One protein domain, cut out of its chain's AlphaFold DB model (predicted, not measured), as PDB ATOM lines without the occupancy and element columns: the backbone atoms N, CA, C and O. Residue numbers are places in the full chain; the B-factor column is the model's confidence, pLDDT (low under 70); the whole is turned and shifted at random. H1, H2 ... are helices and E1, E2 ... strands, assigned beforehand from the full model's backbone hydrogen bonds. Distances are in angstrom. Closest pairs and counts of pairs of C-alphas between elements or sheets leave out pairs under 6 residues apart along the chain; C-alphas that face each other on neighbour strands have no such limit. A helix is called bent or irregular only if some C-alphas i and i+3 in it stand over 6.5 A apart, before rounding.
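This is residues 5 to 161 of the 162 residues of an uncharacterized protein of Tropicibacter naphthalenivorans (UniProt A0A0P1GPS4). A strongly twisted sheet of four parallel strands forms the core, with the long helix H4 over one face, H5 beside H4, and H1 and H3 over the other face; H2 sits by the edge strand E3. The printed part has 157 residues with five named helices and four named strands, in the order E1 H1 E2 H2 H3 E3 H4 E4 H5. The sheet's order is E1 E4 E2 E3; the class is mixed, helices and strands. The whole is compact, with a radius of gyration of the C-alphas of 14.3 A, and spans 44 by 35 by 28 A.

E1, residues 5 to 9, begins at C-alpha 5 (-19.907, 37.585, 1.014). E4 is residues 124 to 129, E2 31 to 37 and E3 76 to 80. H4, residues 100 to 120, is 30.1 A long. H1 is residues 19 to 23, H2 39 to 48 and H3 61 to 70, irregular with C-alphas 64 and 67 7.6 A apart. H5, residues 144 to 155, ends at C-alpha 155 (-14.051, 37.222, -1.378).

Within hydrogen-bond range are N 6 and O 125 (E1, E4), N 32 and O 124 (E2, E4), each 2.8 A, and N 77 and O 33 (E3, E2), 2.9 A. H4 runs along the strands, 20 degrees from E2 on the local plane; its closest C-alphas to E3 are Ala 109 and Ile 79, 5.4 A. H3, on the opposite face, touches H1 on its own face, closest C-alphas Ile 65 and Gly 20, 5.8 A. H2 is on the sheet, C-alphas Glu 39 and Pro 80 of E3 closest at 4.9 A. H5 only grazes the sheet with residues 150 to 155 and touches H4 at a shallow tilt of 22 degrees, the same way, closest C-alphas Ile 150 and Ile 106, 6.8 A. E2, H2 H3, E3 is a strand-helix-strand unit, parallel neighbours joined through helices; E1, H1, E2 and E3, H4, E4 are split ones, another strand lying between; each crossover is right-handed. Every O i to N i+4 pair is within range in H1, H4 and H5, 5 of 6 in H2, and 0 of 6 in H3, where 6 of 7 O i to N i+3 pairs are.

The C-alphas farthest apart, Pro 26 and Ala 89, are 44.4 A apart. The printed part has no cut; the links H2 to H3, E3 to H4 and E4 to H5 are long. Residues 50 to 51 have pLDDT under 70.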
ATOM      1  N   VAL A   5     -20.553  36.270   1.056       97.88
ATOM      2  CA  VAL A   5     -19.907  37.585   1.014       97.88
ATOM      3  C   VAL A   5     -20.743  38.526   0.156       97.88
ATOM      4  O   VAL A   5     -20.951  38.280  -1.030       97.88
ATOM      5  N   HIS A   6     -21.170  39.629   0.759       97.56
ATOM      6  CA  HIS A   6     -22.071  40.626   0.201       97.56
ATOM      7  C   HIS A   6     -21.335  41.942  -0.058       97.56
ATOM      8  O   HIS A   6     -20.801  42.575   0.860       97.56
ATOM      9  N   ALA A   7     -21.356  42.390  -1.311       97.00
ATOM     10  CA  ALA A   7     -20.926  43.732  -1.680       97.00
ATOM     11  C   ALA A   7     -22.010  44.748  -1.281       97.00
ATOM     12  O   ALA A   7     -23.120  44.726  -1.811       97.00
ATOM     13  N   SER A   8     -21.703  45.641  -0.341       96.56
ATOM     14  CA  SER A   8     -22.652  46.641   0.156       96.56
ATOM     15  C   SER A   8     -22.256  48.038  -0.309       96.56
ATOM     16  O   SER A   8     -21.176  48.526   0.027       96.56
ATOM     17  N   VAL A   9     -23.117  48.679  -1.098       95.69
ATOM     18  CA  VAL A   9     -22.870  50.017  -1.651       95.69
ATOM     19  C   VAL A   9     -23.511  51.066  -0.750       95.69
ATOM     20  O   VAL A   9     -24.695  50.985  -0.431       95.69
ATOM     21  N   PHE A  10     -22.736  52.069  -0.340       93.94
ATOM     22  CA  PHE A  10     -23.250  53.165   0.475       93.94
ATOM     23  C   PHE A  10     -24.058  54.149  -0.382       93.94
ATOM     24  O   PHE A  10     -23.528  54.764  -1.304       93.94
ATOM     25  N   HIS A  11     -25.335  54.338  -0.042       91.88
ATOM     26  CA  HIS A  11     -26.233  55.273  -0.733       91.88
ATOM     27  C   HIS A  11     -26.597  56.512   0.102       91.88
ATOM     28  O   HIS A  11     -27.317  57.390  -0.371       91.88
ATOM     29  N   GLY A  12     -26.139  56.586   1.355       90.88
ATOM     30  CA  GLY A  12     -26.503  57.618   2.330       90.88
ATOM     31  C   GLY A  12     -26.765  57.015   3.711       90.88
ATOM     32  O   GLY A  12     -26.891  55.800   3.833       90.88
ATOM     33  N   GLY A  13     -26.832  57.861   4.742       93.44
ATOM     34  CA  GLY A  13     -27.063  57.414   6.120       93.44
ATOM     35  C   GLY A  13     -28.501  56.951   6.378       93.44
ATOM     36  O   GLY A  13     -29.433  57.452   5.749       93.44
ATOM     37  N   GLY A  14     -28.678  56.027   7.326       94.88
ATOM     38  CA  GLY A  14     -29.997  55.566   7.780       94.88
ATOM     39  C   GLY A  14     -30.716  54.596   6.834       94.88
ATOM     40  O   GLY A  14     -31.943  54.513   6.860       94.88
ATOM     41  N   GLN A  15     -29.976  53.900   5.970       95.06
ATOM     42  CA  GLN A  15     -30.512  52.934   5.006       95.06
ATOM     43  C   GLN A  15     -29.486  51.838   4.683       95.06
ATOM     44  O   GLN A  15     -28.326  51.919   5.087       95.06
ATOM     45  N   LYS A  16     -29.893  50.814   3.921       95.19
ATOM     46  CA  LYS A  16     -28.989  49.741   3.476       95.19
ATOM     47  C   LYS A  16     -27.749  50.325   2.785       95.19
ATOM     48  O   LYS A  16     -27.860  51.222   1.951       95.19
ATOM     49  N   GLY A  17     -26.578  49.808   3.154       93.56
ATOM     50  CA  GLY A  17     -25.277  50.357   2.763       93.56
ATOM     51  C   GLY A  17     -24.606  51.173   3.867       93.56
ATOM     52  O   GLY A  17     -23.382  51.178   3.956       93.56
ATOM     53  N   ASP A  18     -25.380  51.812   4.748       95.19
ATOM     54  CA  ASP A  18     -24.869  52.405   5.983       95.19
ATOM     55  C   ASP A  18     -24.704  51.317   7.046       95.19
ATOM     56  O   ASP A  18     -25.678  50.828   7.615       95.19
ATOM     57  N   PHE A  19     -23.462  50.926   7.326       96.31
ATOM     58  CA  PHE A  19     -23.186  49.856   8.282       96.31
ATOM     59  C   PHE A  19     -23.625  50.172   9.706       96.31
ATOM     60  O   PHE A  19     -23.996  49.245  10.423       96.31
ATOM     61  N   GLY A  20     -23.605  51.444  10.116       96.00
ATOM     62  CA  GLY A  20     -24.097  51.829  11.437       96.00
ATOM     63  C   GLY A  20     -25.578  51.495  11.563       96.00
ATOM     64  O   GLY A  20     -25.977  50.786  12.480       96.00
ATOM     65  N   TRP A  21     -26.360  51.911  10.567       96.44
ATOM     66  CA  TRP A  21     -27.781  51.594  10.487       96.44
ATOM     67  C   TRP A  21     -28.048  50.090  10.329       96.44
ATOM     68  O   TRP A  21     -28.918  49.554  11.013       96.44
ATOM     69  N   MET A  22     -27.300  49.392   9.463       97.38
ATOM     70  CA  MET A  22     -27.482  47.952   9.228       97.38
ATOM     71  C   MET A  22     -27.246  47.138  10.505       97.38
ATOM     72  O   MET A  22     -28.035  46.255  10.814       97.38
ATOM     73  N   LEU A  23     -26.214  47.450  11.294       96.12
ATOM     74  CA  LEU A  23     -25.928  46.740  12.549       96.12
ATOM     75  C   LEU A  23     -27.056  46.832  13.589       96.12
ATOM     76  O   LEU A  23     -27.127  45.977  14.476       96.12
ATOM     77  N   GLU A  24     -27.924  47.838  13.480       95.38
ATOM     78  CA  GLU A  24     -29.086  48.044  14.350       95.38
ATOM     79  C   GLU A  24     -30.347  47.304  13.872       95.38
ATOM     80  O   GLU A  24     -31.323  47.238  14.621       95.38
ATOM     81  N   GLN A  25     -30.361  46.745  12.653       97.25
ATOM     82  CA  GLN A  25     -31.540  46.037  12.146       97.25
ATOM     83  C   GLN A  25     -31.493  44.539  12.489       97.25
ATOM     84  O   GLN A  25     -30.459  43.902  12.265       97.25
ATOM     85  N   PRO A  26     -32.626  43.933  12.907       95.94
ATOM     86  CA  PRO A  26     -32.689  42.508  13.250       95.94
ATOM     87  C   PRO A  26     -32.270  41.564  12.115       95.94
ATOM     88  O   PRO A  26     -31.745  40.480  12.353       95.94
ATOM     89  N   GLU A  27     -32.485  41.965  10.859       96.25
ATOM     90  CA  GLU A  27     -32.120  41.163   9.684       96.25
ATOM     91  C   GLU A  27     -30.601  40.952   9.533       96.25
ATOM     92  O   GLU A  27     -30.192  40.006   8.864       96.25
ATOM     93  N   TYR A  28     -29.765  41.766  10.194       96.25
ATOM     94  CA  TYR A  28     -28.302  41.641  10.181       96.25
ATOM     95  C   TYR A  28     -27.723  41.122  11.510       96.25
ATOM     96  O   TYR A  28     -26.508  41.187  11.716       96.25
ATOM     97  N   ASP A  29     -28.537  40.586  12.427       91.88
ATOM     98  CA  ASP A  29     -28.064  40.085  13.732       91.88
ATOM     99  C   ASP A  29     -27.002  38.978  13.605       91.88
ATOM    100  O   ASP A  29     -26.072  38.912  14.410       91.88
ATOM    101  N   GLY A  30     -27.089  38.156  12.555       90.12
ATOM    102  CA  GLY A  30     -26.116  37.104  12.236       90.12
ATOM    103  C   GLY A  30     -24.952  37.540  11.338       90.12
ATOM    104  O   GLY A  30     -24.111  36.706  10.995       90.12
ATOM    105  N   ALA A  31     -24.898  38.811  10.938       96.44
ATOM    106  CA  ALA A  31     -23.929  39.310   9.972       96.44
ATOM    107  C   ALA A  31     -22.637  39.828  10.621       96.44
ATOM    108  O   ALA A  31     -22.628  40.316  11.754       96.44
ATOM    109  N   PHE A  32     -21.548  39.773   9.853       98.00
ATOM    110  CA  PHE A  32     -20.255  40.354  10.193       98.00
ATOM    111  C   PHE A  32     -19.871  41.437   9.178       98.00
ATOM    112  O   PHE A  32     -19.958  41.226   7.970       98.00
ATOM    113  N   PHE A  33     -19.416  42.596   9.648       98.38
ATOM    114  CA  PHE A  33     -19.130  43.747   8.789       98.38
ATOM    115  C   PHE A  33     -17.630  44.037   8.683       98.38
ATOM    116  O   PHE A  33     -16.922  44.136   9.684       98.38
ATOM    117  N   ILE A  34     -17.139  44.221   7.462       98.62
ATOM    118  CA  ILE A  34     -15.749  44.575   7.173       98.62
ATOM    119  C   ILE A  34     -15.693  46.041   6.760       98.62
ATOM    120  O   ILE A  34     -16.221  46.416   5.711       98.62
ATOM    121  N   PHE A  35     -15.043  46.866   7.576       97.88
ATOM    122  CA  PHE A  35     -14.872  48.295   7.305       97.88
ATOM    123  C   PHE A  35     -13.432  48.627   6.903       97.88
ATOM    124  O   PHE A  35     -12.490  47.887   7.196       97.88
ATOM    125  N   ASN A  36     -13.269  49.772   6.242       97.75
ATOM    126  CA  ASN A  36     -11.960  50.283   5.865       97.75
ATOM    127  C   ASN A  36     -11.372  50.999   7.076       97.75
ATOM    128  O   ASN A  36     -11.902  52.020   7.510       97.75
ATOM    129  N   ASP A  37     -10.288  50.470   7.626       97.31
ATOM    130  CA  ASP A  37      -9.648  51.050   8.796       97.31
ATOM    131  C   ASP A  37      -8.471  51.953   8.416       97.31
ATOM    132  O   ASP A  37      -7.935  51.916   7.300       97.31
ATOM    133  N   ASN A  38      -8.060  52.748   9.395       96.38
ATOM    134  CA  ASN A  38      -6.782  53.432   9.407       96.38
ATOM    135  C   ASN A  38      -5.719  52.484   9.987       96.38
ATOM    136  O   ASN A  38      -5.985  51.751  10.939       96.38
ATOM    137  N   GLU A  39      -4.522  52.481   9.401       97.31
ATOM    138  CA  GLU A  39      -3.385  51.665   9.838       97.31
ATOM    139  C   GLU A  39      -3.088  51.839  11.333       97.31
ATOM    140  O   GLU A  39      -2.896  50.850  12.035       97.31
ATOM    141  N   GLY A  40      -3.101  53.076  11.843       96.00
ATOM    142  CA  GLY A  40      -2.773  53.349  13.244       96.00
ATOM    143  C   GLY A  40      -3.737  52.670  14.219       96.00
ATOM    144  O   GLY A  40      -3.315  51.994  15.156       96.00
ATOM    145  N   GLU A  41      -5.038  52.808  13.982       95.88
ATOM    146  CA  GLU A  41      -6.093  52.190  14.781       95.88
ATOM    147  C   GLU A  41      -6.125  50.671  14.608       95.88
ATOM    148  O   GLU A  41      -6.325  49.961  15.597       95.88
ATOM    149  N   PHE A  42      -5.837  50.165  13.406       96.62
ATOM    150  CA  PHE A  42      -5.648  48.737  13.169       96.62
ATOM    151  C   PHE A  42      -4.494  48.177  14.015       96.62
ATOM    152  O   PHE A  42      -4.679  47.197  14.737       96.62
ATOM    153  N   LEU A  43      -3.319  48.809  13.992       95.38
ATOM    154  CA  LEU A  43      -2.157  48.382  14.779       95.38
ATOM    155  C   LEU A  43      -2.417  48.502  16.288       95.38
ATOM    156  O   LEU A  43      -2.070  47.601  17.059       95.38
ATOM    157  N   ALA A  44      -3.087  49.575  16.718       94.00
ATOM    158  CA  ALA A  44      -3.513  49.738  18.104       94.00
ATOM    159  C   ALA A  44      -4.465  48.607  18.523       94.00
ATOM    160  O   ALA A  44      -4.294  48.026  19.592       94.00
ATOM    161  N   TYR A  45      -5.415  48.232  17.664       94.19
ATOM    162  CA  TYR A  45      -6.308  47.106  17.917       94.19
ATOM    163  C   TYR A  45      -5.553  45.771  17.982       94.19
ATOM    164  O   TYR A  45      -5.797  44.985  18.892       94.19
ATOM    165  N   GLN A  46      -4.608  45.509  17.075       91.25
ATOM    166  CA  GLN A  46      -3.840  44.257  17.071       91.25
ATOM    167  C   GLN A  46      -2.956  44.090  18.314       91.25
ATOM    168  O   GLN A  46      -2.756  42.965  18.772       91.25
ATOM    169  N   SER A  47      -2.455  45.189  18.883       87.81
ATOM    170  CA  SER A  47      -1.582  45.133  20.063       87.81
ATOM    171  C   SER A  47      -2.315  44.822  21.379       87.81
ATOM    172  O   SER A  47      -1.703  44.225  22.262       87.81
ATOM    173  N   ASP A  48      -3.611  45.146  21.505       81.00
ATOM    174  CA  ASP A  48      -4.400  44.925  22.740       81.00
ATOM    175  C   ASP A  48      -5.748  44.191  22.522       81.00
ATOM    176  O   ASP A  48      -6.586  44.089  23.418       81.00
ATOM    177  N   GLN A  49      -5.976  43.668  21.313       72.38
ATOM    178  CA  GLN A  49      -7.110  42.829  20.888       72.38
ATOM    179  C   GLN A  49      -8.481  43.193  21.488       72.38
ATOM    180  O   GLN A  49      -9.251  42.317  21.889       72.38
ATOM    181  N   GLY A  50      -8.812  44.485  21.516       63.72
ATOM    182  CA  GLY A  50     -10.177  44.942  21.778       63.72
ATOM    183  C   GLY A  50     -10.577  45.098  23.242       63.72
ATOM    184  O   GLY A  50     -11.769  45.086  23.533       63.72
ATOM    185  N   LYS A  51      -9.628  45.268  24.172       65.31
ATOM    186  CA  LYS A  51      -9.971  45.561  25.577       65.31
ATOM    187  C   LYS A  51     -10.417  47.007  25.797       65.31
ATOM    188  O   LYS A  51     -11.317  47.239  26.596       65.31
ATOM    189  N   SER A  52      -9.798  47.965  25.104       70.62
ATOM    190  CA  SER A  52     -10.186  49.385  25.017       70.62
ATOM    191  C   SER A  52      -9.175  50.145  24.143       70.62
ATOM    192  O   SER A  52      -8.120  49.605  23.822       70.62
ATOM    193  N   GLY A  53      -9.455  51.397  23.767       84.81
ATOM    194  CA  GLY A  53      -8.460  52.291  23.154       84.81
ATOM    195  C   GLY A  53      -8.744  52.675  21.697       84.81
ATOM    196  O   GLY A  53      -9.857  52.457  21.215       84.81
ATOM    197  N   PRO A  54      -7.762  53.267  20.987       88.06
ATOM    198  CA  PRO A  54      -7.957  53.843  19.650       88.06
ATOM    199  C   PRO A  54      -8.530  52.848  18.635       88.06
ATOM    200  O   PRO A  54      -9.407  53.196  17.847       88.06
ATOM    201  N   GLY A  55      -8.122  51.580  18.738       91.62
ATOM    202  CA  GLY A  55      -8.644  50.477  17.934       91.62
ATOM    203  C   GLY A  55     -10.130  50.162  18.143       91.62
ATOM    204  O   GLY A  55     -10.695  49.396  17.379       91.62
ATOM    205  N   CYS A  56     -10.790  50.748  19.140       94.25
ATOM    206  CA  CYS A  56     -12.224  50.596  19.398       94.25
ATOM    207  C   CYS A  56     -13.001  51.913  19.251       94.25
ATOM    208  O   CYS A  56     -14.207  51.931  19.481       94.25
ATOM    209  N   MET A  57     -12.346  53.030  18.921       94.25
ATOM    210  CA  MET A  57     -13.016  54.330  18.805       94.25
ATOM    211  C   MET A  57     -13.685  54.479  17.436       94.25
ATOM    212  O   MET A  57     -13.106  54.041  16.448       94.25
ATOM    213  N   PRO A  58     -14.862  55.115  17.326       95.25
ATOM    214  CA  PRO A  58     -15.496  55.339  16.030       95.25
ATOM    215  C   PRO A  58     -14.615  56.204  15.120       95.25
ATOM    216  O   PRO A  58     -14.036  57.200  15.555       95.25
ATOM    217  N   GLY A  59     -14.497  55.798  13.857       93.56
ATOM    218  CA  GLY A  59     -13.856  56.565  12.791       93.56
ATOM    219  C   GLY A  59     -14.867  57.305  11.909       93.56
ATOM    220  O   GLY A  59     -16.049  57.399  12.230       93.56
ATOM    221  N   GLY A  60     -14.393  57.825  10.775       89.56
ATOM    222  CA  GLY A  60     -15.246  58.437   9.752       89.56
ATOM    223  C   GLY A  60     -15.763  57.427   8.722       89.56
ATOM    224  O   GLY A  60     -15.146  56.387   8.495       89.56
ATOM    225  N   GLY A  61     -16.869  57.757   8.049       89.38
ATOM    226  CA  GLY A  61     -17.448  56.904   7.005       89.38
ATOM    227  C   GLY A  61     -17.822  55.523   7.546       89.38
ATOM    228  O   GLY A  61     -18.383  55.416   8.634       89.38
ATOM    229  N   ASN A  62     -17.465  54.456   6.825       92.31
ATOM    230  CA  ASN A  62     -17.731  53.092   7.291       92.31
ATOM    231  C   ASN A  62     -16.920  52.706   8.546       92.31
ATOM    232  O   ASN A  62     -17.327  51.801   9.259       92.31
ATOM    233  N   ALA A  63     -15.844  53.420   8.900       94.62
ATOM    234  CA  ALA A  63     -15.113  53.177  10.144       94.62
ATOM    235  C   ALA A  63     -15.876  53.652  11.394       94.62
ATOM    236  O   ALA A  63     -15.434  53.403  12.517       94.62
ATOM    237  N   ALA A  64     -17.040  54.297  11.242       95.81
ATOM    238  CA  ALA A  64     -17.932  54.600  12.360       95.81
ATOM    239  C   ALA A  64     -18.321  53.336  13.150       95.81
ATOM    240  O   ALA A  64     -18.528  53.410  14.359       95.81
ATOM    241  N   ILE A  65     -18.334  52.165  12.498       97.25
ATOM    242  CA  ILE A  65     -18.641  50.884  13.143       97.25
ATOM    243  C   ILE A  65     -17.452  50.233  13.859       97.25
ATOM    244  O   ILE A  65     -17.614  49.161  14.435       97.25
ATOM    245  N   ARG A  66     -16.273  50.872  13.895       96.81
ATOM    246  CA  ARG A  66     -15.089  50.355  14.602       96.81
ATOM    247  C   ARG A  66     -15.382  49.856  16.031       96.81
ATOM    248  O   ARG A  66     -14.890  48.782  16.361       96.81
ATOM    249  N   PRO A  67     -16.220  50.505  16.868       95.81
ATOM    250  CA  PRO A  67     -16.539  49.991  18.204       95.81
ATOM    251  C   PRO A  67     -17.119  48.567  18.217       95.81
ATOM    252  O   PRO A  67     -16.898  47.819  19.169       95.81
ATOM    253  N   TRP A  68     -17.803  48.148  17.148       95.38
ATOM    254  CA  TRP A  68     -18.412  46.820  17.037       95.38
ATOM    255  C   TRP A  68     -17.398  45.686  16.857       95.38
ATOM    256  O   TRP A  68     -17.742  44.526  17.101       95.38
ATOM    257  N   GLN A  69     -16.143  45.986  16.498       94.50
ATOM    258  CA  GLN A  69     -15.075  44.979  16.512       94.50
ATOM    259  C   GLN A  69     -14.624  44.615  17.932       94.50
ATOM    260  O   GLN A  69     -14.054  43.549  18.143       94.50
ATOM    261  N   CYS A  70     -14.935  45.472  18.909       93.56
ATOM    262  CA  CYS A  70     -14.654  45.264  20.329       93.56
ATOM    263  C   CYS A  70     -15.892  44.800  21.121       93.56
ATOM    264  O   CYS A  70     -15.820  44.613  22.334       93.56
ATOM    265  N   ALA A  71     -17.035  44.607  20.452       91.50
ATOM    266  CA  ALA A  71     -18.224  44.023  21.063       91.50
ATOM    267  C   ALA A  71     -17.995  42.545  21.431       91.50
ATOM    268  O   ALA A  71     -17.070  41.893  20.943       91.50
ATOM    269  N   THR A  72     -18.850  41.999  22.297       90.62
ATOM    270  CA  THR A  72     -18.852  40.567  22.632       90.62
ATOM    271  C   THR A  72     -20.239  39.977  22.351       90.62
ATOM    272  O   THR A  72     -21.168  40.284  23.098       90.62
ATOM    273  N   PRO A  73     -20.396  39.131  21.314       91.44
ATOM    274  CA  PRO A  73     -19.389  38.781  20.304       91.44
ATOM    275  C   PRO A  73     -19.043  39.962  19.366       91.44
ATOM    276  O   PRO A  73     -19.877  40.852  19.187       91.44
ATOM    277  N   PRO A  74     -17.846  39.985  18.743       93.50
ATOM    278  CA  PRO A  74     -17.520  40.981  17.725       93.50
ATOM    279  C   PRO A  74     -18.433  40.845  16.511       93.50
ATOM    280  O   PRO A  74     -18.657  39.736  16.030       93.50
ATOM    281  N   ARG A  75     -18.909  41.976  15.986       95.69
ATOM    282  CA  ARG A  75     -19.758  42.023  14.777       95.69
ATOM    283  C   ARG A  75     -19.102  42.755  13.610       95.69
ATOM    284  O   ARG A  75     -19.700  42.884  12.544       95.69
ATOM    285  N   ALA A  76     -17.880  43.241  13.804       96.94
ATOM    286  CA  ALA A  76     -17.129  43.937  12.776       96.94
ATOM    287  C   ALA A  76     -15.629  43.637  12.845       96.94
ATOM    288  O   ALA A  76     -15.129  43.164  13.868       96.94
ATOM    289  N   GLY A  77     -14.905  43.944  11.772       97.19
ATOM    290  CA  GLY A  77     -13.446  43.903  11.738       97.19
ATOM    291  C   GLY A  77     -12.871  44.836  10.675       97.19
ATOM    292  O   GLY A  77     -13.361  44.880   9.548       97.19
ATOM    293  N   GLY A  78     -11.846  45.595  11.053       97.44
ATOM    294  CA  GLY A  78     -11.200  46.566  10.174       97.44
ATOM    295  C   GLY A  78     -10.107  45.953   9.303       97.44
ATOM    296  O   GLY A  78      -9.277  45.186   9.794       97.44
ATOM    297  N   ILE A  79     -10.066  46.330   8.023       98.56
ATOM    298  CA  ILE A  79      -8.908  46.105   7.143       98.56
ATOM    299  C   ILE A  79      -8.241  47.456   6.885       98.56
ATOM    300  O   ILE A  79      -8.913  48.367   6.393       98.56
ATOM    301  N   PRO A  80      -6.942  47.623   7.189       98.00
ATOM    302  CA  PRO A  80      -6.290  48.908   7.022       98.00
ATOM    303  C   PRO A  80      -6.180  49.263   5.538       98.00
ATOM    304  O   PRO A  80      -5.815  48.433   4.705       98.00
ATOM    305  N   THR A  81      -6.475  50.520   5.219       98.00
ATOM    306  CA  THR A  81      -6.404  51.076   3.854       98.00
ATOM    307  C   THR A  81      -5.379  52.213   3.730       98.00
ATOM    308  O   THR A  81      -5.192  52.791   2.660       98.00
ATOM    309  N   GLY A  82      -4.667  52.504   4.820       96.88
ATOM    310  CA  GLY A  82      -3.621  53.516   4.924       96.88
ATOM    311  C   GLY A  82      -3.857  54.441   6.110       96.88
ATOM    312  O   GLY A  82      -4.562  54.081   7.050       96.88
ATOM    313  N   SER A  83      -3.260  55.628   6.082       96.12
ATOM    314  CA  SER A  83      -3.432  56.652   7.114       96.12
ATOM    315  C   SER A  83      -3.244  58.049   6.518       96.12
ATOM    316  O   SER A  83      -2.737  58.195   5.406       96.12
ATOM    317  N   TYR A  84      -3.585  59.093   7.277       94.31
ATOM    318  CA  TYR A  84      -3.332  60.485   6.876       94.31
ATOM    319  C   TYR A  84      -1.840  60.824   6.710       94.31
ATOM    320  O   TYR A  84      -1.506  61.802   6.052       94.31
ATOM    321  N   ASN A  85      -0.933  60.020   7.268       95.56
ATOM    322  CA  ASN A  85       0.511  60.245   7.150       95.56
ATOM    323  C   ASN A  85       1.140  59.496   5.967       95.56
ATOM    324  O   ASN A  85       2.330  59.655   5.708       95.56
ATOM    325  N   ILE A  86       0.361  58.676   5.260       96.00
ATOM    326  CA  ILE A  86       0.804  57.948   4.074       96.00
ATOM    327  C   ILE A  86       0.172  58.636   2.872       96.00
ATOM    328  O   ILE A  86      -1.049  58.620   2.731       96.00
ATOM    329  N   THR A  87       0.997  59.254   2.032       95.44
ATOM    330  CA  THR A  87       0.548  59.990   0.845       95.44
ATOM    331  C   THR A  87       1.189  59.462  -0.427       95.44
ATOM    332  O   THR A  87       2.379  59.138  -0.437       95.44
ATOM    333  N   ASP A  88       0.425  59.428  -1.515       93.31
ATOM    334  CA  ASP A  88       0.966  59.211  -2.854       93.31
ATOM    335  C   ASP A  88       1.708  60.458  -3.387       93.31
ATOM    336  O   ASP A  88       1.783  61.506  -2.739       93.31
ATOM    337  N   ALA A  89       2.262  60.355  -4.599       93.06
ATOM    338  CA  ALA A  89       2.985  61.453  -5.251       93.06
ATOM    339  C   ALA A  89       2.112  62.684  -5.573       93.06
ATOM    340  O   ALA A  89       2.652  63.752  -5.857       93.06
ATOM    341  N   ASN A  90       0.785  62.544  -5.534       93.62
ATOM    342  CA  ASN A  90      -0.184  63.610  -5.782       93.62
ATOM    343  C   ASN A  90      -0.752  64.197  -4.477       93.62
ATOM    344  O   ASN A  90      -1.592  65.094  -4.529       93.62
ATOM    345  N   GLY A  91      -0.300  63.710  -3.316       93.12
ATOM    346  CA  GLY A  91      -0.781  64.141  -2.006       93.12
ATOM    347  C   GLY A  91      -2.074  63.463  -1.548       93.12
ATOM    348  O   GLY A  91      -2.650  63.901  -0.555       93.12
ATOM    349  N   ASN A  92      -2.539  62.408  -2.223       94.38
ATOM    350  CA  ASN A  92      -3.698  61.640  -1.768       94.38
ATOM    351  C   ASN A  92      -3.302  60.717  -0.613       94.38
ATOM    352  O   ASN A  92      -2.269  60.055  -0.680       94.38
ATOM    353  N   HIS A  93      -4.138  60.636   0.423       96.69
ATOM    354  CA  HIS A  93      -3.888  59.794   1.594       96.69
ATOM    355  C   HIS A  93      -4.312  58.340   1.365       96.69
ATOM    356  O   HIS A  93      -5.343  58.102   0.746       96.69
ATOM    357  N   GLY A  94      -3.592  57.371   1.928       97.38
ATOM    358  CA  GLY A  94      -3.878  55.940   1.763       97.38
ATOM    359  C   GLY A  94      -2.659  55.166   1.272       97.38
ATOM    360  O   GLY A  94      -1.644  55.763   0.929       97.38
ATOM    361  N   TYR A  95      -2.730  53.836   1.229       98.12
ATOM    362  CA  TYR A  95      -1.610  53.039   0.717       98.12
ATOM    363  C   TYR A  95      -1.394  53.254  -0.792       98.12
ATOM    364  O   TYR A  95      -2.252  52.859  -1.583       98.12
ATOM    365  N   PRO A  96      -0.246  53.804  -1.233       97.69
ATOM    366  CA  PRO A  96      -0.015  54.100  -2.646       97.69
ATOM    367  C   PRO A  96       0.391  52.861  -3.463       97.69
ATOM    368  O   PRO A  96       0.386  52.903  -4.691       97.69
ATOM    369  N   SER A  97       0.765  51.756  -2.814       97.56
ATOM    370  CA  SER A  97       1.199  50.515  -3.466       97.56
ATOM    371  C   SER A  97       1.057  49.309  -2.538       97.56
ATOM    372  O   SER A  97       1.063  49.450  -1.311       97.56
ATOM    373  N   LEU A  98       0.947  48.108  -3.119       98.38
ATOM    374  CA  LEU A  98       0.883  46.857  -2.363       98.38
ATOM    375  C   LEU A  98       2.294  46.357  -2.021       98.38
ATOM    376  O   LEU A  98       2.786  45.361  -2.553       98.38
ATOM    377  N   THR A  99       2.978  47.062  -1.122       98.38
ATOM    378  CA  THR A  99       4.281  46.606  -0.621       98.38
ATOM    379  C   THR A  99       4.133  45.302   0.181       98.38
ATOM    380  O   THR A  99       3.040  44.992   0.667       98.38
ATOM    381  N   PRO A 100       5.218  44.529   0.385       98.56
ATOM    382  CA  PRO A 100       5.173  43.339   1.238       98.56
ATOM    383  C   PRO A 100       4.652  43.615   2.656       98.56
ATOM    384  O   PRO A 100       3.958  42.776   3.226       98.56
ATOM    385  N   GLU A 101       4.954  44.794   3.204       97.88
ATOM    386  CA  GLU A 101       4.468  45.235   4.512       97.88
ATOM    387  C   GLU A 101       2.952  45.479   4.501       97.88
ATOM    388  O   GLU A 101       2.230  44.852   5.276       97.88
ATOM    389  N   VAL A 102       2.455  46.298   3.564       98.50
ATOM    390  CA  VAL A 102       1.014  46.573   3.398       98.50
ATOM    391  C   VAL A 102       0.238  45.275   3.188       98.50
ATOM    392  O   VAL A 102      -0.797  45.038   3.815       98.50
ATOM    393  N   LYS A 103       0.771  44.390   2.343       98.62
ATOM    394  CA  LYS A 103       0.212  43.061   2.114       98.62
ATOM    395  C   LYS A 103       0.131  42.256   3.416       98.62
ATOM    396  O   LYS A 103      -0.895  41.631   3.670       98.62
ATOM    397  N   GLY A 104       1.174  42.298   4.247       98.62
ATOM    398  CA  GLY A 104       1.212  41.649   5.557       98.62
ATOM    399  C   GLY A 104       0.150  42.173   6.530       98.62
ATOM    400  O   GLY A 104      -0.496  41.375   7.215       98.62
ATOM    401  N   TYR A 105      -0.094  43.486   6.556       98.56
ATOM    402  CA  TYR A 105      -1.175  44.070   7.359       98.56
ATOM    403  C   TYR A 105      -2.556  43.601   6.892       98.56
ATOM    404  O   TYR A 105      -3.368  43.174   7.715       98.56
ATOM    405  N   ILE A 106      -2.803  43.591   5.580       98.75
ATOM    406  CA  ILE A 106      -4.066  43.108   5.001       98.75
ATOM    407  C   ILE A 106      -4.261  41.612   5.282       98.75
ATOM    408  O   ILE A 106      -5.336  41.201   5.714       98.75
ATOM    409  N   ASP A 107      -3.221  40.794   5.092       98.69
ATOM    410  CA  ASP A 107      -3.249  39.359   5.393       98.69
ATOM    411  C   ASP A 107      -3.595  39.097   6.866       98.69
ATOM    412  O   ASP A 107      -4.437  38.248   7.165       98.69
ATOM    413  N   THR A 108      -2.979  39.853   7.778       98.00
ATOM    414  CA  THR A 108      -3.223  39.758   9.224       98.00
ATOM    415  C   THR A 108      -4.665  40.129   9.567       98.00
ATOM    416  O   THR A 108      -5.330  39.396  10.301       98.00
ATOM    417  N   ALA A 109      -5.174  41.226   9.000       98.12
ATOM    418  CA  ALA A 109      -6.549  41.666   9.204       98.12
ATOM    419  C   ALA A 109      -7.558  40.602   8.747       98.12
ATOM    420  O   ALA A 109      -8.452  40.219   9.502       98.12
ATOM    421  N   VAL A 110      -7.374  40.060   7.540       98.44
ATOM    422  CA  VAL A 110      -8.273  39.051   6.964       98.44
ATOM    423  C   VAL A 110      -8.217  37.741   7.748       98.44
ATOM    424  O   VAL A 110      -9.263  37.155   8.017       98.44
ATOM    425  N   ALA A 111      -7.033  37.293   8.174       97.62
ATOM    426  CA  ALA A 111      -6.904  36.096   9.007       97.62
ATOM    427  C   ALA A 111      -7.617  36.259  10.360       97.62
ATOM    428  O   ALA A 111      -8.289  35.338  10.831       97.62
ATOM    429  N   PHE A 112      -7.516  37.444  10.967       95.12
ATOM    430  CA  PHE A 112      -8.228  37.754  12.200       95.12
ATOM    431  C   PHE A 112      -9.750  37.764  11.994       95.12
ATOM    432  O   PHE A 112     -10.475  37.147  12.772       95.12
ATOM    433  N   ILE A 113     -10.236  38.403  10.926       96.88
ATOM    434  CA  ILE A 113     -11.660  38.428  10.558       96.88
ATOM    435  C   ILE A 113     -12.186  37.008  10.318       96.88
ATOM    436  O   ILE A 113     -13.206  36.636  10.894       96.88
ATOM    437  N   ALA A 114     -11.463  36.184   9.554       96.81
ATOM    438  CA  ALA A 114     -11.824  34.789   9.304       96.81
ATOM    439  C   ALA A 114     -11.981  33.998  10.610       96.81
ATOM    440  O   ALA A 114     -12.954  33.263  10.786       96.81
ATOM    441  N   LYS A 115     -11.054  34.192  11.558       95.06
ATOM    442  CA  LYS A 115     -11.153  33.582  12.886       95.06
ATOM    443  C   LYS A 115     -12.402  34.051  13.635       95.06
ATOM    444  O   LYS A 115     -13.085  33.221  14.223       95.06
ATOM    445  N   ARG A 116     -12.718  35.350  13.616       93.75
ATOM    446  CA  ARG A 116     -13.907  35.884  14.299       93.75
ATOM    447  C   ARG A 116     -15.198  35.344  13.698       93.75
ATOM    448  O   ARG A 116     -16.027  34.880  14.465       93.75
ATOM    449  N   ILE A 117     -15.321  35.310  12.373       94.81
ATOM    450  CA  ILE A 117     -16.475  34.712  11.681       94.81
ATOM    451  C   ILE A 117     -16.670  33.250  12.112       94.81
ATOM    452  O   ILE A 117     -17.785  32.838  12.424       94.81
ATOM    453  N   ALA A 118     -15.582  32.474  12.183       93.75
ATOM    454  CA  ALA A 118     -15.638  31.084  12.630       93.75
ATOM    455  C   ALA A 118     -16.038  30.946  14.112       93.75
ATOM    456  O   ALA A 118     -16.817  30.056  14.447       93.75
ATOM    457  N   ASP A 119     -15.522  31.819  14.984       92.25
ATOM    458  CA  ASP A 119     -15.807  31.801  16.423       92.25
ATOM    459  C   ASP A 119     -17.250  32.261  16.739       92.25
ATOM    460  O   ASP A 119     -17.848  31.773  17.697       92.25
ATOM    461  N   THR A 120     -17.820  33.189  15.958       90.06
ATOM    462  CA  THR A 120     -19.190  33.706  16.153       90.06
ATOM    463  C   THR A 120     -20.257  32.894  15.427       90.06
ATOM    464  O   THR A 120     -21.426  32.948  15.805       90.06
ATOM    465  N   GLY A 121     -19.874  32.142  14.394       91.12
ATOM    466  CA  GLY A 121     -20.799  31.385  13.558       91.12
ATOM    467  C   GLY A 121     -21.584  32.236  12.557       91.12
ATOM    468  O   GLY A 121     -22.642  31.804  12.100       91.12
ATOM    469  N   CYS A 122     -21.094  33.437  12.229       92.94
ATOM    470  CA  CYS A 122     -21.721  34.316  11.242       92.94
ATOM    471  C   CYS A 122     -21.762  33.655   9.856       92.94
ATOM    472  O   CYS A 122     -20.771  33.081   9.399       92.94
ATOM    473  N   THR A 123     -22.898  33.774   9.167       93.81
ATOM    474  CA  THR A 123     -23.103  33.227   7.814       93.81
ATOM    475  C   THR A 123     -22.993  34.275   6.722       93.81
ATOM    476  O   THR A 123     -22.763  33.916   5.573       93.81
ATOM    477  N   ASP A 124     -23.109  35.554   7.067       97.19
ATOM    478  CA  ASP A 124     -23.158  36.654   6.111       97.19
ATOM    479  C   ASP A 124     -22.083  37.682   6.449       97.19
ATOM    480  O   ASP A 124     -21.953  38.122   7.593       97.19
ATOM    481  N   VAL A 125     -21.290  38.053   5.449       98.06
ATOM    482  CA  VAL A 125     -20.200  39.021   5.571       98.06
ATOM    483  C   VAL A 125     -20.459  40.173   4.622       98.06
ATOM    484  O   VAL A 125     -20.545  39.962   3.420       98.06
ATOM    485  N   TYR A 126     -20.530  41.395   5.138       98.31
ATOM    486  CA  TYR A 126     -20.722  42.598   4.328       98.31
ATOM    487  C   TYR A 126     -19.436  43.407   4.276       98.31
ATOM    488  O   TYR A 126     -18.816  43.653   5.310       98.31
ATOM    489  N   TYR A 127     -19.056  43.877   3.092       98.19
ATOM    490  CA  TYR A 127     -17.966  44.837   2.933       98.19
ATOM    491  C   TYR A 127     -18.412  46.043   2.110       98.19
ATOM    492  O   TYR A 127     -19.363  45.976   1.330       98.19
ATOM    493  N   SER A 128     -17.739  47.170   2.327       95.38
ATOM    494  CA  SER A 128     -18.041  48.423   1.639       95.38
ATOM    495  C   SER A 128     -17.553  48.349   0.194       95.38
ATOM    496  O   SER A 128     -16.348  48.375  -0.051       95.38
ATOM    497  N   SER A 129     -18.469  48.281  -0.765       95.88
ATOM    498  CA  SER A 129     -18.169  48.179  -2.195       95.88
ATOM    499  C   SER A 129     -18.386  49.503  -2.925       95.88
ATOM    500  O   SER A 129     -19.171  50.348  -2.497       95.88
ATOM    501  N   ASP A 130     -17.686  49.676  -4.044       94.56
ATOM    502  CA  ASP A 130     -17.918  50.759  -5.004       94.56
ATOM    503  C   ASP A 130     -19.064  50.461  -5.994       94.56
ATOM    504  O   ASP A 130     -19.376  51.295  -6.843       94.56
ATOM    505  N   GLY A 131     -19.680  49.275  -5.903       93.44
ATOM    506  CA  GLY A 131     -20.755  48.821  -6.791       93.44
ATOM    507  C   GLY A 131     -20.287  48.288  -8.148       93.44
ATOM    508  O   GLY A 131     -21.117  47.868  -8.946       93.44
ATOM    509  N   ASN A 132     -18.979  48.263  -8.406       92.38
ATOM    510  CA  ASN A 132     -18.366  47.818  -9.661       92.38
ATOM    511  C   ASN A 132     -17.387  46.648  -9.443       92.38
ATOM    512  O   ASN A 132     -16.484  46.423 -10.247       92.38
ATOM    513  N   GLY A 133     -17.559  45.903  -8.345       87.62
ATOM    514  CA  GLY A 133     -16.692  44.785  -7.960       87.62
ATOM    515  C   GLY A 133     -15.418  45.200  -7.217       87.62
ATOM    516  O   GLY A 133     -14.566  44.349  -6.966       87.62
ATOM    517  N   GLY A 134     -15.279  46.480  -6.863       93.38
ATOM    518  CA  GLY A 134     -14.171  47.018  -6.086       93.38
ATOM    519  C   GLY A 134     -14.563  47.422  -4.663       93.38
ATOM    520  O   GLY A 134     -15.684  47.197  -4.187       93.38
ATOM    521  N   LEU A 135     -13.594  48.019  -3.965       96.81
ATOM    522  CA  LEU A 135     -13.737  48.517  -2.598       96.81
ATOM    523  C   LEU A 135     -14.219  49.971  -2.622       96.81
ATOM    524  O   LEU A 135     -13.575  50.837  -3.216       96.81
ATOM    525  N   GLY A 136     -15.303  50.263  -1.910       93.88
ATOM    526  CA  GLY A 136     -15.774  51.632  -1.736       93.88
ATOM    527  C   GLY A 136     -14.792  52.411  -0.865       93.88
ATOM    528  O   GLY A 136     -14.588  52.056   0.295       93.88
ATOM    529  N   THR A 137     -14.174  53.462  -1.406       91.00
ATOM    530  CA  THR A 137     -13.174  54.287  -0.707       91.00
ATOM    531  C   THR A 137     -13.454  55.773  -0.943       91.00
ATOM    532  O   THR A 137     -13.649  56.200  -2.079       91.00
ATOM    533  N   HIS A 138     -13.544  56.559   0.135       87.56
ATOM    534  CA  HIS A 138     -13.849  58.002   0.071       87.56
ATOM    535  C   HIS A 138     -12.949  58.864   0.968       87.56
ATOM    536  O   HIS A 138     -12.650  59.995   0.608       87.56
ATOM    537  N   ILE A 139     -12.525  58.353   2.131       88.62
ATOM    538  CA  ILE A 139     -11.641  59.087   3.057       88.62
ATOM    539  C   ILE A 139     -10.177  58.946   2.640       88.62
ATOM    540  O   ILE A 139      -9.433  59.921   2.624       88.62
ATOM    541  N   PHE A 140      -9.779  57.723   2.300       93.50
ATOM    542  CA  PHE A 140      -8.478  57.421   1.725       93.50
ATOM    543  C   PHE A 140      -8.651  57.016   0.265       93.50
ATOM    544  O   PHE A 140      -9.721  56.560  -0.143       93.50
ATOM    545  N   SER A 141      -7.574  57.142  -0.497       95.56
ATOM    546  CA  SER A 141      -7.437  56.755  -1.896       95.56
ATOM    547  C   SER A 141      -6.294  55.742  -2.036       95.56
ATOM    548  O   SER A 141      -5.239  56.074  -2.579       95.56
ATOM    549  N   PRO A 142      -6.454  54.506  -1.520       96.81
ATOM    550  CA  PRO A 142      -5.464  53.462  -1.732       96.81
ATOM    551  C   PRO A 142      -5.362  53.157  -3.226       96.81
ATOM    552  O   PRO A 142      -6.334  53.312  -3.972       96.81
ATOM    553  N   SER A 143      -4.203  52.691  -3.674       97.12
ATOM    554  CA  SER A 143      -4.028  52.374  -5.087       97.12
ATOM    555  C   SER A 143      -4.957  51.236  -5.539       97.12
ATOM    556  O   SER A 143      -5.337  50.380  -4.730       97.12
ATOM    557  N   PRO A 144      -5.292  51.167  -6.843       96.88
ATOM    558  CA  PRO A 144      -6.131  50.094  -7.379       96.88
ATOM    559  C   PRO A 144      -5.598  48.686  -7.090       96.88
ATOM    560  O   PRO A 144      -6.373  47.749  -6.923       96.88
ATOM    561  N   GLU A 145      -4.275  48.528  -7.008       97.94
ATOM    562  CA  GLU A 145      -3.637  47.263  -6.641       97.94
ATOM    563  C   GLU A 145      -3.998  46.849  -5.206       97.94
ATOM    564  O   GLU A 145      -4.370  45.700  -4.963       97.94
ATOM    565  N   VAL A 146      -3.953  47.795  -4.262       98.44
ATOM    566  CA  VAL A 146      -4.294  47.557  -2.855       98.44
ATOM    567  C   VAL A 146      -5.775  47.224  -2.701       98.44
ATOM    568  O   VAL A 146      -6.110  46.230  -2.057       98.44
ATOM    569  N   THR A 147      -6.675  48.008  -3.303       98.19
ATOM    570  CA  THR A 147      -8.122  47.763  -3.188       98.19
ATOM    571  C   THR A 147      -8.525  46.437  -3.831       98.19
ATOM    572  O   THR A 147      -9.278  45.674  -3.223       98.19
ATOM    573  N   SER A 148      -7.959  46.103  -4.997       98.38
ATOM    574  CA  SER A 148      -8.180  44.810  -5.662       98.38
ATOM    575  C   SER A 148      -7.700  43.644  -4.800       98.38
ATOM    576  O   SER A 148      -8.376  42.617  -4.700       98.38
ATOM    577  N   TYR A 149      -6.551  43.805  -4.138       98.69
ATOM    578  CA  TYR A 149      -6.032  42.794  -3.228       98.69
ATOM    579  C   TYR A 149      -6.946  42.590  -2.016       98.69
ATOM    580  O   TYR A 149      -7.273  41.452  -1.686       98.69
ATOM    581  N   ILE A 150      -7.423  43.673  -1.393       98.69
ATOM    582  CA  ILE A 150      -8.367  43.605  -0.269       98.69
ATOM    583  C   ILE A 150      -9.645  42.863  -0.678       98.69
ATOM    584  O   ILE A 150     -10.024  41.906  -0.006       98.69
ATOM    585  N   VAL A 151     -10.274  43.242  -1.796       98.38
ATOM    586  CA  VAL A 151     -11.513  42.596  -2.269       98.38
ATOM    587  C   VAL A 151     -11.287  41.118  -2.571       98.38
ATOM    588  O   VAL A 151     -12.071  40.279  -2.137       98.38
ATOM    589  N   SER A 152     -10.183  40.765  -3.238       98.38
ATOM    590  CA  SER A 152      -9.831  39.363  -3.488       98.38
ATOM    591  C   SER A 152      -9.742  38.554  -2.189       98.38
ATOM    592  O   SER A 152     -10.219  37.419  -2.126       98.38
ATOM    593  N   LYS A 153      -9.174  39.141  -1.132       98.50
ATOM    594  CA  LYS A 153      -9.016  38.477   0.164       98.50
ATOM    595  C   LYS A 153     -10.329  38.386   0.935       98.50
ATOM    596  O   LYS A 153     -10.590  37.334   1.514       98.50
ATOM    597  N   ILE A 154     -11.176  39.411   0.885       98.25
ATOM    598  CA  ILE A 154     -12.538  39.360   1.438       98.25
ATOM    599  C   ILE A 154     -13.354  38.270   0.736       98.25
ATOM    600  O   ILE A 154     -13.931  37.416   1.399       98.25
ATOM    601  N   ASN A 155     -13.330  38.228  -0.596       97.06
ATOM    602  CA  ASN A 155     -14.051  37.222  -1.378       97.06
ATOM    603  C   ASN A 155     -13.548  35.796  -1.109       97.06
ATOM    604  O   ASN A 155     -14.296  34.845  -1.281       97.06
ATOM    605  N   SER A 156     -12.305  35.623  -0.647       96.56
ATOM    606  CA  SER A 156     -11.793  34.304  -0.247       96.56
ATOM    607  C   SER A 156     -12.378  33.770   1.070       96.56
ATOM    608  O   SER A 156     -12.150  32.608   1.402       96.56
ATOM    609  N   LEU A 157     -13.132  34.589   1.818       96.06
ATOM    610  CA  LEU A 157     -13.783  34.187   3.069       96.06
ATOM    611  C   LEU A 157     -15.028  33.313   2.850       96.06
ATOM    612  O   LEU A 157     -15.451  32.637   3.788       96.06
ATOM    613  N   GLY A 158     -15.620  33.314   1.652       94.81
ATOM    614  CA  GLY A 158     -16.878  32.617   1.390       94.81
ATOM    615  C   GLY A 158     -17.321  32.656  -0.072       94.81
ATOM    616  O   GLY A 158     -16.565  33.033  -0.962       94.81
ATOM    617  N   THR A 159     -18.561  32.252  -0.327       94.44
ATOM    618  CA  THR A 159     -19.193  32.379  -1.645       94.44
ATOM    619  C   THR A 159     -19.627  33.824  -1.856       94.44
ATOM    620  O   THR A 159     -20.280  34.399  -0.993       94.44
ATOM    621  N   VAL A 160     -19.280  34.417  -2.994       89.50
ATOM    622  CA  VAL A 160     -19.692  35.787  -3.335       89.50
ATOM    623  C   VAL A 160     -21.149  35.781  -3.796       89.50
ATOM    624  O   VAL A 160     -21.491  34.998  -4.684       89.50
ATOM    625  N   ASP A 161     -21.985  36.630  -3.195       84.00
ATOM    626  CA  ASP A 161     -23.359  36.859  -3.655       84.00
ATOM    627  C   ASP A 161     -23.333  37.644  -4.976       84.00
ATOM    628  O   ASP A 161     -22.608  38.639  -5.097       84.00
TER     629      ASP A 161